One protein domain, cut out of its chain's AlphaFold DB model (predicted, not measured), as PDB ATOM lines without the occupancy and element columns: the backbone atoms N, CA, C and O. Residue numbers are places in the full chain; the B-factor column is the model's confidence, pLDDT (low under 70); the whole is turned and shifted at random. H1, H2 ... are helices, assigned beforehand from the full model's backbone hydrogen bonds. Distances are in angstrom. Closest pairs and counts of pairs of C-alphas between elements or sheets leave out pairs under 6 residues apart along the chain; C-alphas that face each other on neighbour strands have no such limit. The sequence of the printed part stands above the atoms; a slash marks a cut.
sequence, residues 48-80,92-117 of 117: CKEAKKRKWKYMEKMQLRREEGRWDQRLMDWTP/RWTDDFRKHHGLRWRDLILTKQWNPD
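This is residues 48 to 80 and 92 to 117 of the 117 residues of the protein "(pine wood nematode) hypothetical protein" of Bursaphelenchus xylophilus (UniProt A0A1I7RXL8). One longer helix, H1, makes the spine of a small helical domain; H2 and H4, both short and apart from each other, pack on different sides of its last turns. H3 crosses the middle of H1 about perpendicular, with few contacts, and residues 111 to 117 form a tail without a named element. Read 59 printed residues, with four named helices in the order H1, H2, H3, H4 and no named strand: the class is all helix. The whole is compact, with a radius of gyration of the C-alphas of 11.2 A and spans of 31 by 26 by 19 A.

Find C-alpha 48 at (195.669, 162.894, 118.901); from there H1, residues 48 to 63, runs 22.6 A to C-alpha 63 at (188.137, 162.630, 97.609). Next come H2, residues 71 to 76, and, beyond the cut, H3, residues 93 to 101, 13.0 A long. H4, residues 105 to 110, ends at C-alpha 110 at (180.477, 162.081, 98.104).

Look at residues 59 to 63 of H1, which alone touch H2, at a steep tilt of 48 degrees, opposite ways; the closest C-alphas, of Met 62 and Asp 72, are 7.0 A apart. With residues 60 to 63 alone H1 touches H4, at a steep tilt of 62 degrees, the same way; the closest C-alphas, of Glu 60 and Ile 109, are 6.1 A apart. H3 is close to H1 but not clearly touching, about perpendicular at 79 degrees, the closest C-alphas being those of Trp 56 and Phe 97, 7.5 A apart. H2 and H4 are apart. In H1, H2 and H4 every O i to N i+4 pair is within hydrogen-bond range; in H3, 4 of 5 are.

The C-alphas farthest apart, of Cys 48 and Glu 68, are 31.8 A from each other. Residues 81 to 91 are not printed, and C-alphas 80 and 92 across this cut are 9.3 A apart. Of the links printed whole, H3 to H4 is tight and H1 to H2 short. Residues 66 to 69 and 116 to 117 have pLDDT under 70.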
ATOM      1  N   CYS A  48     195.821 164.089 119.721       84.88
ATOM      2  CA  CYS A  48     195.669 162.894 118.901       84.88
ATOM      3  C   CYS A  48     194.299 162.859 118.221       84.88
ATOM      4  O   CYS A  48     194.221 162.547 117.030       84.88
ATOM      5  N   LYS A  49     193.229 163.210 118.943       85.88
ATOM      6  CA  LYS A  49     191.881 163.327 118.359       85.88
ATOM      7  C   LYS A  49     191.824 164.423 117.301       85.88
ATOM      8  O   LYS A  49     191.365 164.183 116.188       85.88
ATOM      9  N   GLU A  50     192.388 165.587 117.597       86.56
ATOM     10  CA  GLU A  50     192.432 166.712 116.659       86.56
ATOM     11  C   GLU A  50     193.257 166.404 115.409       86.56
ATOM     12  O   GLU A  50     192.850 166.713 114.286       86.56
ATOM     13  N   ALA A  51     194.399 165.732 115.568       86.88
ATOM     14  CA  ALA A  51     195.202 165.274 114.444       86.88
ATOM     15  C   ALA A  51     194.426 164.285 113.561       86.88
ATOM     16  O   ALA A  51     194.468 164.412 112.336       86.88
ATOM     17  N   LYS A  52     193.677 163.344 114.158       86.38
ATOM     18  CA  LYS A  52     192.802 162.417 113.420       86.38
ATOM     19  C   LYS A  52     191.702 163.163 112.667       86.38
ATOM     20  O   LYS A  52     191.553 162.955 111.466       86.38
ATOM     21  N   LYS A  53     191.015 164.100 113.324       86.69
ATOM     22  CA  LYS A  53     189.963 164.925 112.715       86.69
ATOM     23  C   LYS A  53     190.483 165.730 111.526       86.69
ATOM     24  O   LYS A  53     189.885 165.720 110.452       86.69
ATOM     25  N   ARG A  54     191.639 166.382 111.676       88.06
ATOM     26  CA  ARG A  54     192.297 167.136 110.592       88.06
ATOM     27  C   ARG A  54     192.732 166.232 109.446       88.06
ATOM     28  O   ARG A  54     192.528 166.585 108.286       88.06
ATOM     29  N   LYS A  55     193.293 165.065 109.766       86.19
ATOM     30  CA  LYS A  55     193.643 164.030 108.790       86.19
ATOM     31  C   LYS A  55     192.419 163.623 107.971       86.19
ATOM     32  O   LYS A  55     192.492 163.614 106.749       86.19
ATOM     33  N   TRP A  56     191.292 163.345 108.618       85.56
ATOM     34  CA  TRP A  56     190.080 162.927 107.921       85.56
ATOM     35  C   TRP A  56     189.437 164.046 107.094       85.56
ATOM     36  O   TRP A  56     189.082 163.807 105.945       85.56
ATOM     37  N   LYS A  57     189.395 165.287 107.596       86.75
ATOM     38  CA  LYS A  57     188.944 166.448 106.799       86.75
ATOM     39  C   LYS A  57     189.793 166.664 105.545       86.75
ATOM     40  O   LYS A  57     189.295 167.057 104.493       86.75
ATOM     41  N   TYR A  58     191.098 166.423 105.642       85.38
ATOM     42  CA  TYR A  58     191.974 166.508 104.478       85.38
ATOM     43  C   TYR A  58     191.670 165.404 103.456       85.38
ATOM     44  O   TYR A  58     191.606 165.693 102.264       85.38
ATOM     45  N   MET A  59     191.436 164.168 103.913       81.25
ATOM     46  CA  MET A  59     191.007 163.060 103.048       81.25
ATOM     47  C   MET A  59     189.714 163.392 102.299       81.25
ATOM     48  O   MET A  59     189.663 163.225 101.085       81.25
ATOM     49  N   GLU A  60     188.700 163.892 103.010       82.62
ATOM     50  CA  GLU A  60     187.416 164.315 102.437       82.62
ATOM     51  C   GLU A  60     187.630 165.316 101.296       82.62
ATOM     52  O   GLU A  60     187.187 165.100 100.169       82.62
ATOM     53  N   LYS A  61     188.407 166.373 101.562       84.88
ATOM     54  CA  LYS A  61     188.745 167.392 100.567       84.88
ATOM     55  C   LYS A  61     189.423 166.807  99.327       84.88
ATOM     56  O   LYS A  61     189.199 167.312  98.230       84.88
ATOM     57  N   MET A  62     190.265 165.789  99.495       81.44
ATOM     58  CA  MET A  62     190.934 165.135  98.370       81.44
ATOM     59  C   MET A  62     189.991 164.234  97.583       81.44
ATOM     60  O   MET A  62     190.003 164.278  96.359       81.44
ATOM     61  N   GLN A  63     189.120 163.490  98.261       78.94
ATOM     62  CA  GLN A  63     188.137 162.630  97.609       78.94
ATOM     63  C   GLN A  63     187.113 163.439  96.795       78.94
ATOM     64  O   GLN A  63     186.730 163.017  95.709       78.94
ATOM     65  N   LEU A  64     186.714 164.621  97.276       80.38
ATOM     66  CA  LEU A  64     185.853 165.551  96.534       80.38
ATOM     67  C   LEU A  64     186.551 166.182  95.314       80.38
ATOM     68  O   LEU A  64     185.882 166.689  94.422       80.38
ATOM     69  N   ARG A  65     187.888 166.165  95.270       78.06
ATOM     70  CA  ARG A  65     188.724 166.706  94.180       78.06
ATOM     71  C   ARG A  65     189.276 165.619  93.259       78.06
ATOM     72  O   ARG A  65     190.290 165.845  92.596       78.06
ATOM     73  N   ARG A  66     188.658 164.436  93.262       69.88
ATOM     74  CA  ARG A  66     189.099 163.251  92.521       69.88
ATOM     75  C   ARG A  66     188.857 163.409  91.016       69.88
ATOM     76  O   ARG A  66     188.047 162.707  90.428       69.88
ATOM     77  N   GLU A  67     189.572 164.337  90.403       69.88
ATOM     78  CA  GLU A  67     189.859 164.326  88.971       69.88
ATOM     79  C   GLU A  67     191.001 163.325  88.726       69.88
ATOM     80  O   GLU A  67     191.893 163.166  89.570       69.88
ATOM     81  N   GLU A  68     190.954 162.590  87.613       62.88
ATOM     82  CA  GLU A  68     191.886 161.487  87.357       62.88
ATOM     83  C   GLU A  68     193.364 161.917  87.396       62.88
ATOM     84  O   GLU A  68     193.764 162.975  86.917       62.88
ATOM     85  N   GLY A  69     194.212 161.055  87.967       62.88
ATOM     86  CA  GLY A  69     195.666 161.121  87.777       62.88
ATOM     87  C   GLY A  69     196.453 162.074  88.685       62.88
ATOM     88  O   GLY A  69     197.692 162.082  88.625       62.88
ATOM     89  N   ARG A  70     195.803 162.829  89.576       73.69
ATOM     90  CA  ARG A  70     196.514 163.726  90.502       73.69
ATOM     91  C   ARG A  70     197.336 162.944  91.545       73.69
ATOM     92  O   ARG A  70     197.040 161.810  91.931       73.69
ATOM     93  N   TRP A  71     198.475 163.519  91.932       78.50
ATOM     94  CA  TRP A  71     199.458 162.880  92.820       78.50
ATOM     95  C   TRP A  71     198.922 162.668  94.246       78.50
ATOM     96  O   TRP A  71     199.368 161.760  94.944       78.50
ATOM     97  N   ASP A  72     197.958 163.487  94.663       76.62
ATOM     98  CA  ASP A  72     197.263 163.404  95.946       76.62
ATOM     99  C   ASP A  72     196.516 162.074  96.076       76.62
ATOM    100  O   ASP A  72     196.710 161.365  97.060       76.62
ATOM    101  N   GLN A  73     195.763 161.666  95.053       77.38
ATOM    102  CA  GLN A  73     195.084 160.370  95.032       77.38
ATOM    103  C   GLN A  73     196.085 159.207  95.069       77.38
ATOM    104  O   GLN A  73     195.900 158.247  95.818       77.38
ATOM    105  N   ARG A  74     197.186 159.315  94.313       79.06
ATOM    106  CA  ARG A  74     198.265 158.315  94.335       79.06
ATOM    107  C   ARG A  74     198.898 158.181  95.717       79.06
ATOM    108  O   ARG A  74     199.252 157.070  96.097       79.06
ATOM    109  N   LEU A  75     199.013 159.275  96.469       79.38
ATOM    110  CA  LEU A  75     199.489 159.258  97.851       79.38
ATOM    111  C   LEU A  75     198.470 158.600  98.799       79.38
ATOM    112  O   LEU A  75     198.870 157.826  99.669       79.38
ATOM    113  N   MET A  76     197.169 158.864  98.621       78.06
ATOM    114  CA  MET A  76     196.094 158.253  99.421       78.06
ATOM    115  C   MET A  76     196.036 156.733  99.270       78.06
ATOM    116  O   MET A  76     195.948 156.001 100.260       78.06
ATOM    117  N   ASP A  77     196.092 156.269  98.023       78.12
ATOM    118  CA  ASP A  77     196.015 154.854  97.659       78.12
ATOM    119  C   ASP A  77     197.403 154.186  97.619       78.12
ATOM    120  O   ASP A  77     197.533 153.020  97.224       78.12
ATOM    121  N   TRP A  78     198.447 154.903  98.052       78.00
ATOM    122  CA  TRP A  78     199.825 154.444  97.948       78.00
ATOM    123  C   TRP A  78     200.016 153.095  98.640       78.00
ATOM    124  O   TRP A  78     199.798 152.927  99.846       78.00
ATOM    125  N   THR A  79     200.467 152.125  97.850       73.44
ATOM    126  CA  THR A  79     200.733 150.762  98.295       73.44
ATOM    127  C   THR A  79     202.237 150.503  98.221       73.44
ATOM    128  O   THR A  79     202.845 150.766  97.185       73.44
ATOM    129  N   PRO A  80     202.871 150.014  99.303       72.50
ATOM    130  CA  PRO A  80     204.292 149.693  99.273       72.50
ATOM    131  C   PRO A  80     204.551 148.500  98.329       72.50
ATOM    132  O   PRO A  80     203.768 147.550  98.350       72.50
ATOM    133  N   ARG A  92     197.433 151.972 105.324       78.38
ATOM    134  CA  ARG A  92     197.324 153.108 104.415       78.38
ATOM    135  C   ARG A  92     196.530 154.221 105.091       78.38
ATOM    136  O   ARG A  92     195.830 154.007 106.080       78.38
ATOM    137  N   TRP A  93     196.591 155.419 104.524       79.75
ATOM    138  CA  TRP A  93     195.768 156.527 105.005       79.75
ATOM    139  C   TRP A  93     194.268 156.237 104.828       79.75
ATOM    140  O   TRP A  93     193.473 156.527 105.720       79.75
ATOM    141  N   THR A  94     193.917 155.548 103.739       79.94
ATOM    142  CA  THR A  94     192.575 155.024 103.454       79.94
ATOM    143  C   THR A  94     192.151 153.875 104.368       79.94
ATOM    144  O   THR A  94     190.960 153.734 104.634       79.94
ATOM    145  N   ASP A  95     193.084 153.075 104.896       83.62
ATOM    146  CA  ASP A  95     192.747 151.940 105.767       83.62
ATOM    147  C   ASP A  95     192.174 152.389 107.109       83.62
ATOM    148  O   ASP A  95     191.213 151.791 107.587       83.62
ATOM    149  N   ASP A  96     192.718 153.460 107.694       81.31
ATOM    150  CA  ASP A  96     192.167 154.047 108.923       81.31
ATOM    151  C   ASP A  96     190.719 154.500 108.723       81.31
ATOM    152  O   ASP A  96     189.874 154.329 109.599       81.31
ATOM    153  N   PHE A  97     190.427 155.062 107.553       78.81
ATOM    154  CA  PHE A  97     189.101 155.560 107.221       78.81
ATOM    155  C   PHE A  97     188.126 154.409 106.941       78.81
ATOM    156  O   PHE A  97     187.019 154.385 107.475       78.81
ATOM    157  N   ARG A  98     188.573 153.392 106.194       82.62
ATOM    158  CA  ARG A  98     187.824 152.151 105.955       82.62
ATOM    159  C   ARG A  98     187.506 151.413 107.254       82.62
ATOM    160  O   ARG A  98     186.416 150.874 107.391       82.62
ATOM    161  N   LYS A  99     188.434 151.394 108.216       83.94
ATOM    162  CA  LYS A  99     188.202 150.786 109.533       83.94
ATOM    163  C   LYS A  99     187.085 151.496 110.301       83.94
ATOM    164  O   LYS A  99     186.338 150.837 111.011       83.94
ATOM    165  N   HIS A 100     186.985 152.816 110.166       79.88
ATOM    166  CA  HIS A 100     186.028 153.623 110.920       79.88
ATOM    167  C   HIS A 100     184.652 153.736 110.242       79.88
ATOM    168  O   HIS A 100     183.640 153.845 110.923       79.88
ATOM    169  N   HIS A 101     184.606 153.710 108.907       75.75
ATOM    170  CA  HIS A 101     183.398 154.008 108.123       75.75
ATOM    171  C   HIS A 101     182.965 152.866 107.186       75.75
ATOM    172  O   HIS A 101     182.027 153.014 106.404       75.75
ATOM    173  N   GLY A 102     183.643 151.718 107.246       81.88
ATOM    174  CA  GLY A 102     183.331 150.544 106.439       81.88
ATOM    175  C   GLY A 102     183.785 150.653 104.981       81.88
ATOM    176  O   GLY A 102     184.548 151.535 104.588       81.88
ATOM    177  N   LEU A 103     183.332 149.709 104.155       77.81
ATOM    178  CA  LEU A 103     183.746 149.588 102.750       77.81
ATOM    179  C   LEU A 103     183.214 150.730 101.865       77.81
ATOM    180  O   LEU A 103     183.901 151.139 100.933       77.81
ATOM    181  N   ARG A 104     182.044 151.287 102.201       80.38
ATOM    182  CA  ARG A 104     181.353 152.358 101.454       80.38
ATOM    183  C   ARG A 104     181.809 153.776 101.801       80.38
ATOM    184  O   ARG A 104     181.152 154.759 101.469       80.38
ATOM    185  N   TRP A 105     182.951 153.909 102.465       80.75
ATOM    186  CA  TRP A 105     183.429 155.192 102.972       80.75
ATOM    187  C   TRP A 105     183.614 156.274 101.895       80.75
ATOM    188  O   TRP A 105     183.451 157.458 102.181       80.75
ATOM    189  N   ARG A 106     183.931 155.879 100.654       81.44
ATOM    190  CA  ARG A 106     184.058 156.806  99.518       81.44
ATOM    191  C   ARG A 106     182.713 157.430  99.156       81.44
ATOM    192  O   ARG A 106     182.645 158.637  98.943       81.44
ATOM    193  N   ASP A 107     181.654 156.626  99.159       83.12
ATOM    194  CA  ASP A 107     180.293 157.068  98.848       83.12
ATOM    195  C   ASP A 107     179.762 158.004  99.937       83.12
ATOM    196  O   ASP A 107     179.103 158.996  99.640       83.12
ATOM    197  N   LEU A 108     180.086 157.723 101.204       81.19
ATOM    198  CA  LEU A 108     179.683 158.555 102.344       81.19
ATOM    199  C   LEU A 108     180.257 159.977 102.265       81.19
ATOM    200  O   LEU A 108     179.576 160.940 102.615       81.19
ATOM    201  N   ILE A 109     181.489 160.120 101.768       82.69
ATOM    202  CA  ILE A 109     182.102 161.433 101.531       82.69
ATOM    203  C   ILE A 109     181.386 162.165 100.390       82.69
ATOM    204  O   ILE A 109     181.055 163.341 100.523       82.69
ATOM    205  N   LEU A 110     181.125 161.477  99.274       81.44
ATOM    206  CA  LEU A 110     180.477 162.081  98.104       81.44
ATOM    207  C   LEU A 110     179.038 162.521  98.406       81.44
ATOM    208  O   LEU A 110     178.616 163.596  97.988       81.44
ATOM    209  N   THR A 111     178.311 161.720  99.182       82.56
ATOM    210  CA  THR A 111     176.943 162.018  99.631       82.56
ATOM    211  C   THR A 111     176.879 163.032 100.776       82.56
ATOM    212  O   THR A 111     175.782 163.378 101.206       82.56
ATOM    213  N   LYS A 112     178.028 163.528 101.273       75.25
ATOM    214  CA  LYS A 112     178.145 164.430 102.436       75.25
ATOM    215  C   LYS A 112     177.457 163.912 103.709       75.25
ATOM    216  O   LYS A 112     177.138 164.687 104.602       75.25
ATOM    217  N   GLN A 113     177.249 162.603 103.807       77.19
ATOM    218  CA  GLN A 113     176.692 161.952 104.997       77.19
ATOM    219  C   GLN A 113     177.768 161.687 106.059       77.19
ATOM    220  O   GLN A 113     177.485 161.185 107.144       77.19
ATOM    221  N   TRP A 114     179.025 161.987 105.738       73.06
ATOM    222  CA  TRP A 114     180.150 161.817 106.636       73.06
ATOM    223  C   TRP A 114     180.186 162.896 107.726       73.06
ATOM    224  O   TRP A 114     180.231 164.085 107.414       73.06
ATOM    225  N   ASN A 115     180.254 162.472 108.993       70.94
ATOM    226  CA  ASN A 115     180.445 163.367 110.131       70.94
ATOM    227  C   ASN A 115     181.701 162.969 110.943       70.94
ATOM    228  O   ASN A 115     181.773 161.844 111.448       70.94
ATOM    229  N   PRO A 116     182.724 163.843 111.048       64.44
ATOM    230  CA  PRO A 116     183.896 163.634 111.896       64.44
ATOM    231  C   PRO A 116     183.599 164.057 113.333       64.44
ATOM    232  O   PRO A 116     184.084 165.106 113.785       64.44
ATOM    233  N   ASP A 117     182.791 163.276 114.032       59.50
ATOM    234  CA  ASP A 117     182.572 163.481 115.464       59.50
ATOM    235  C   ASP A 117     183.803 163.040 116.275       59.50
ATOM    236  O   ASP A 117     184.274 161.890 116.105       59.50
TER     237      ASP A 117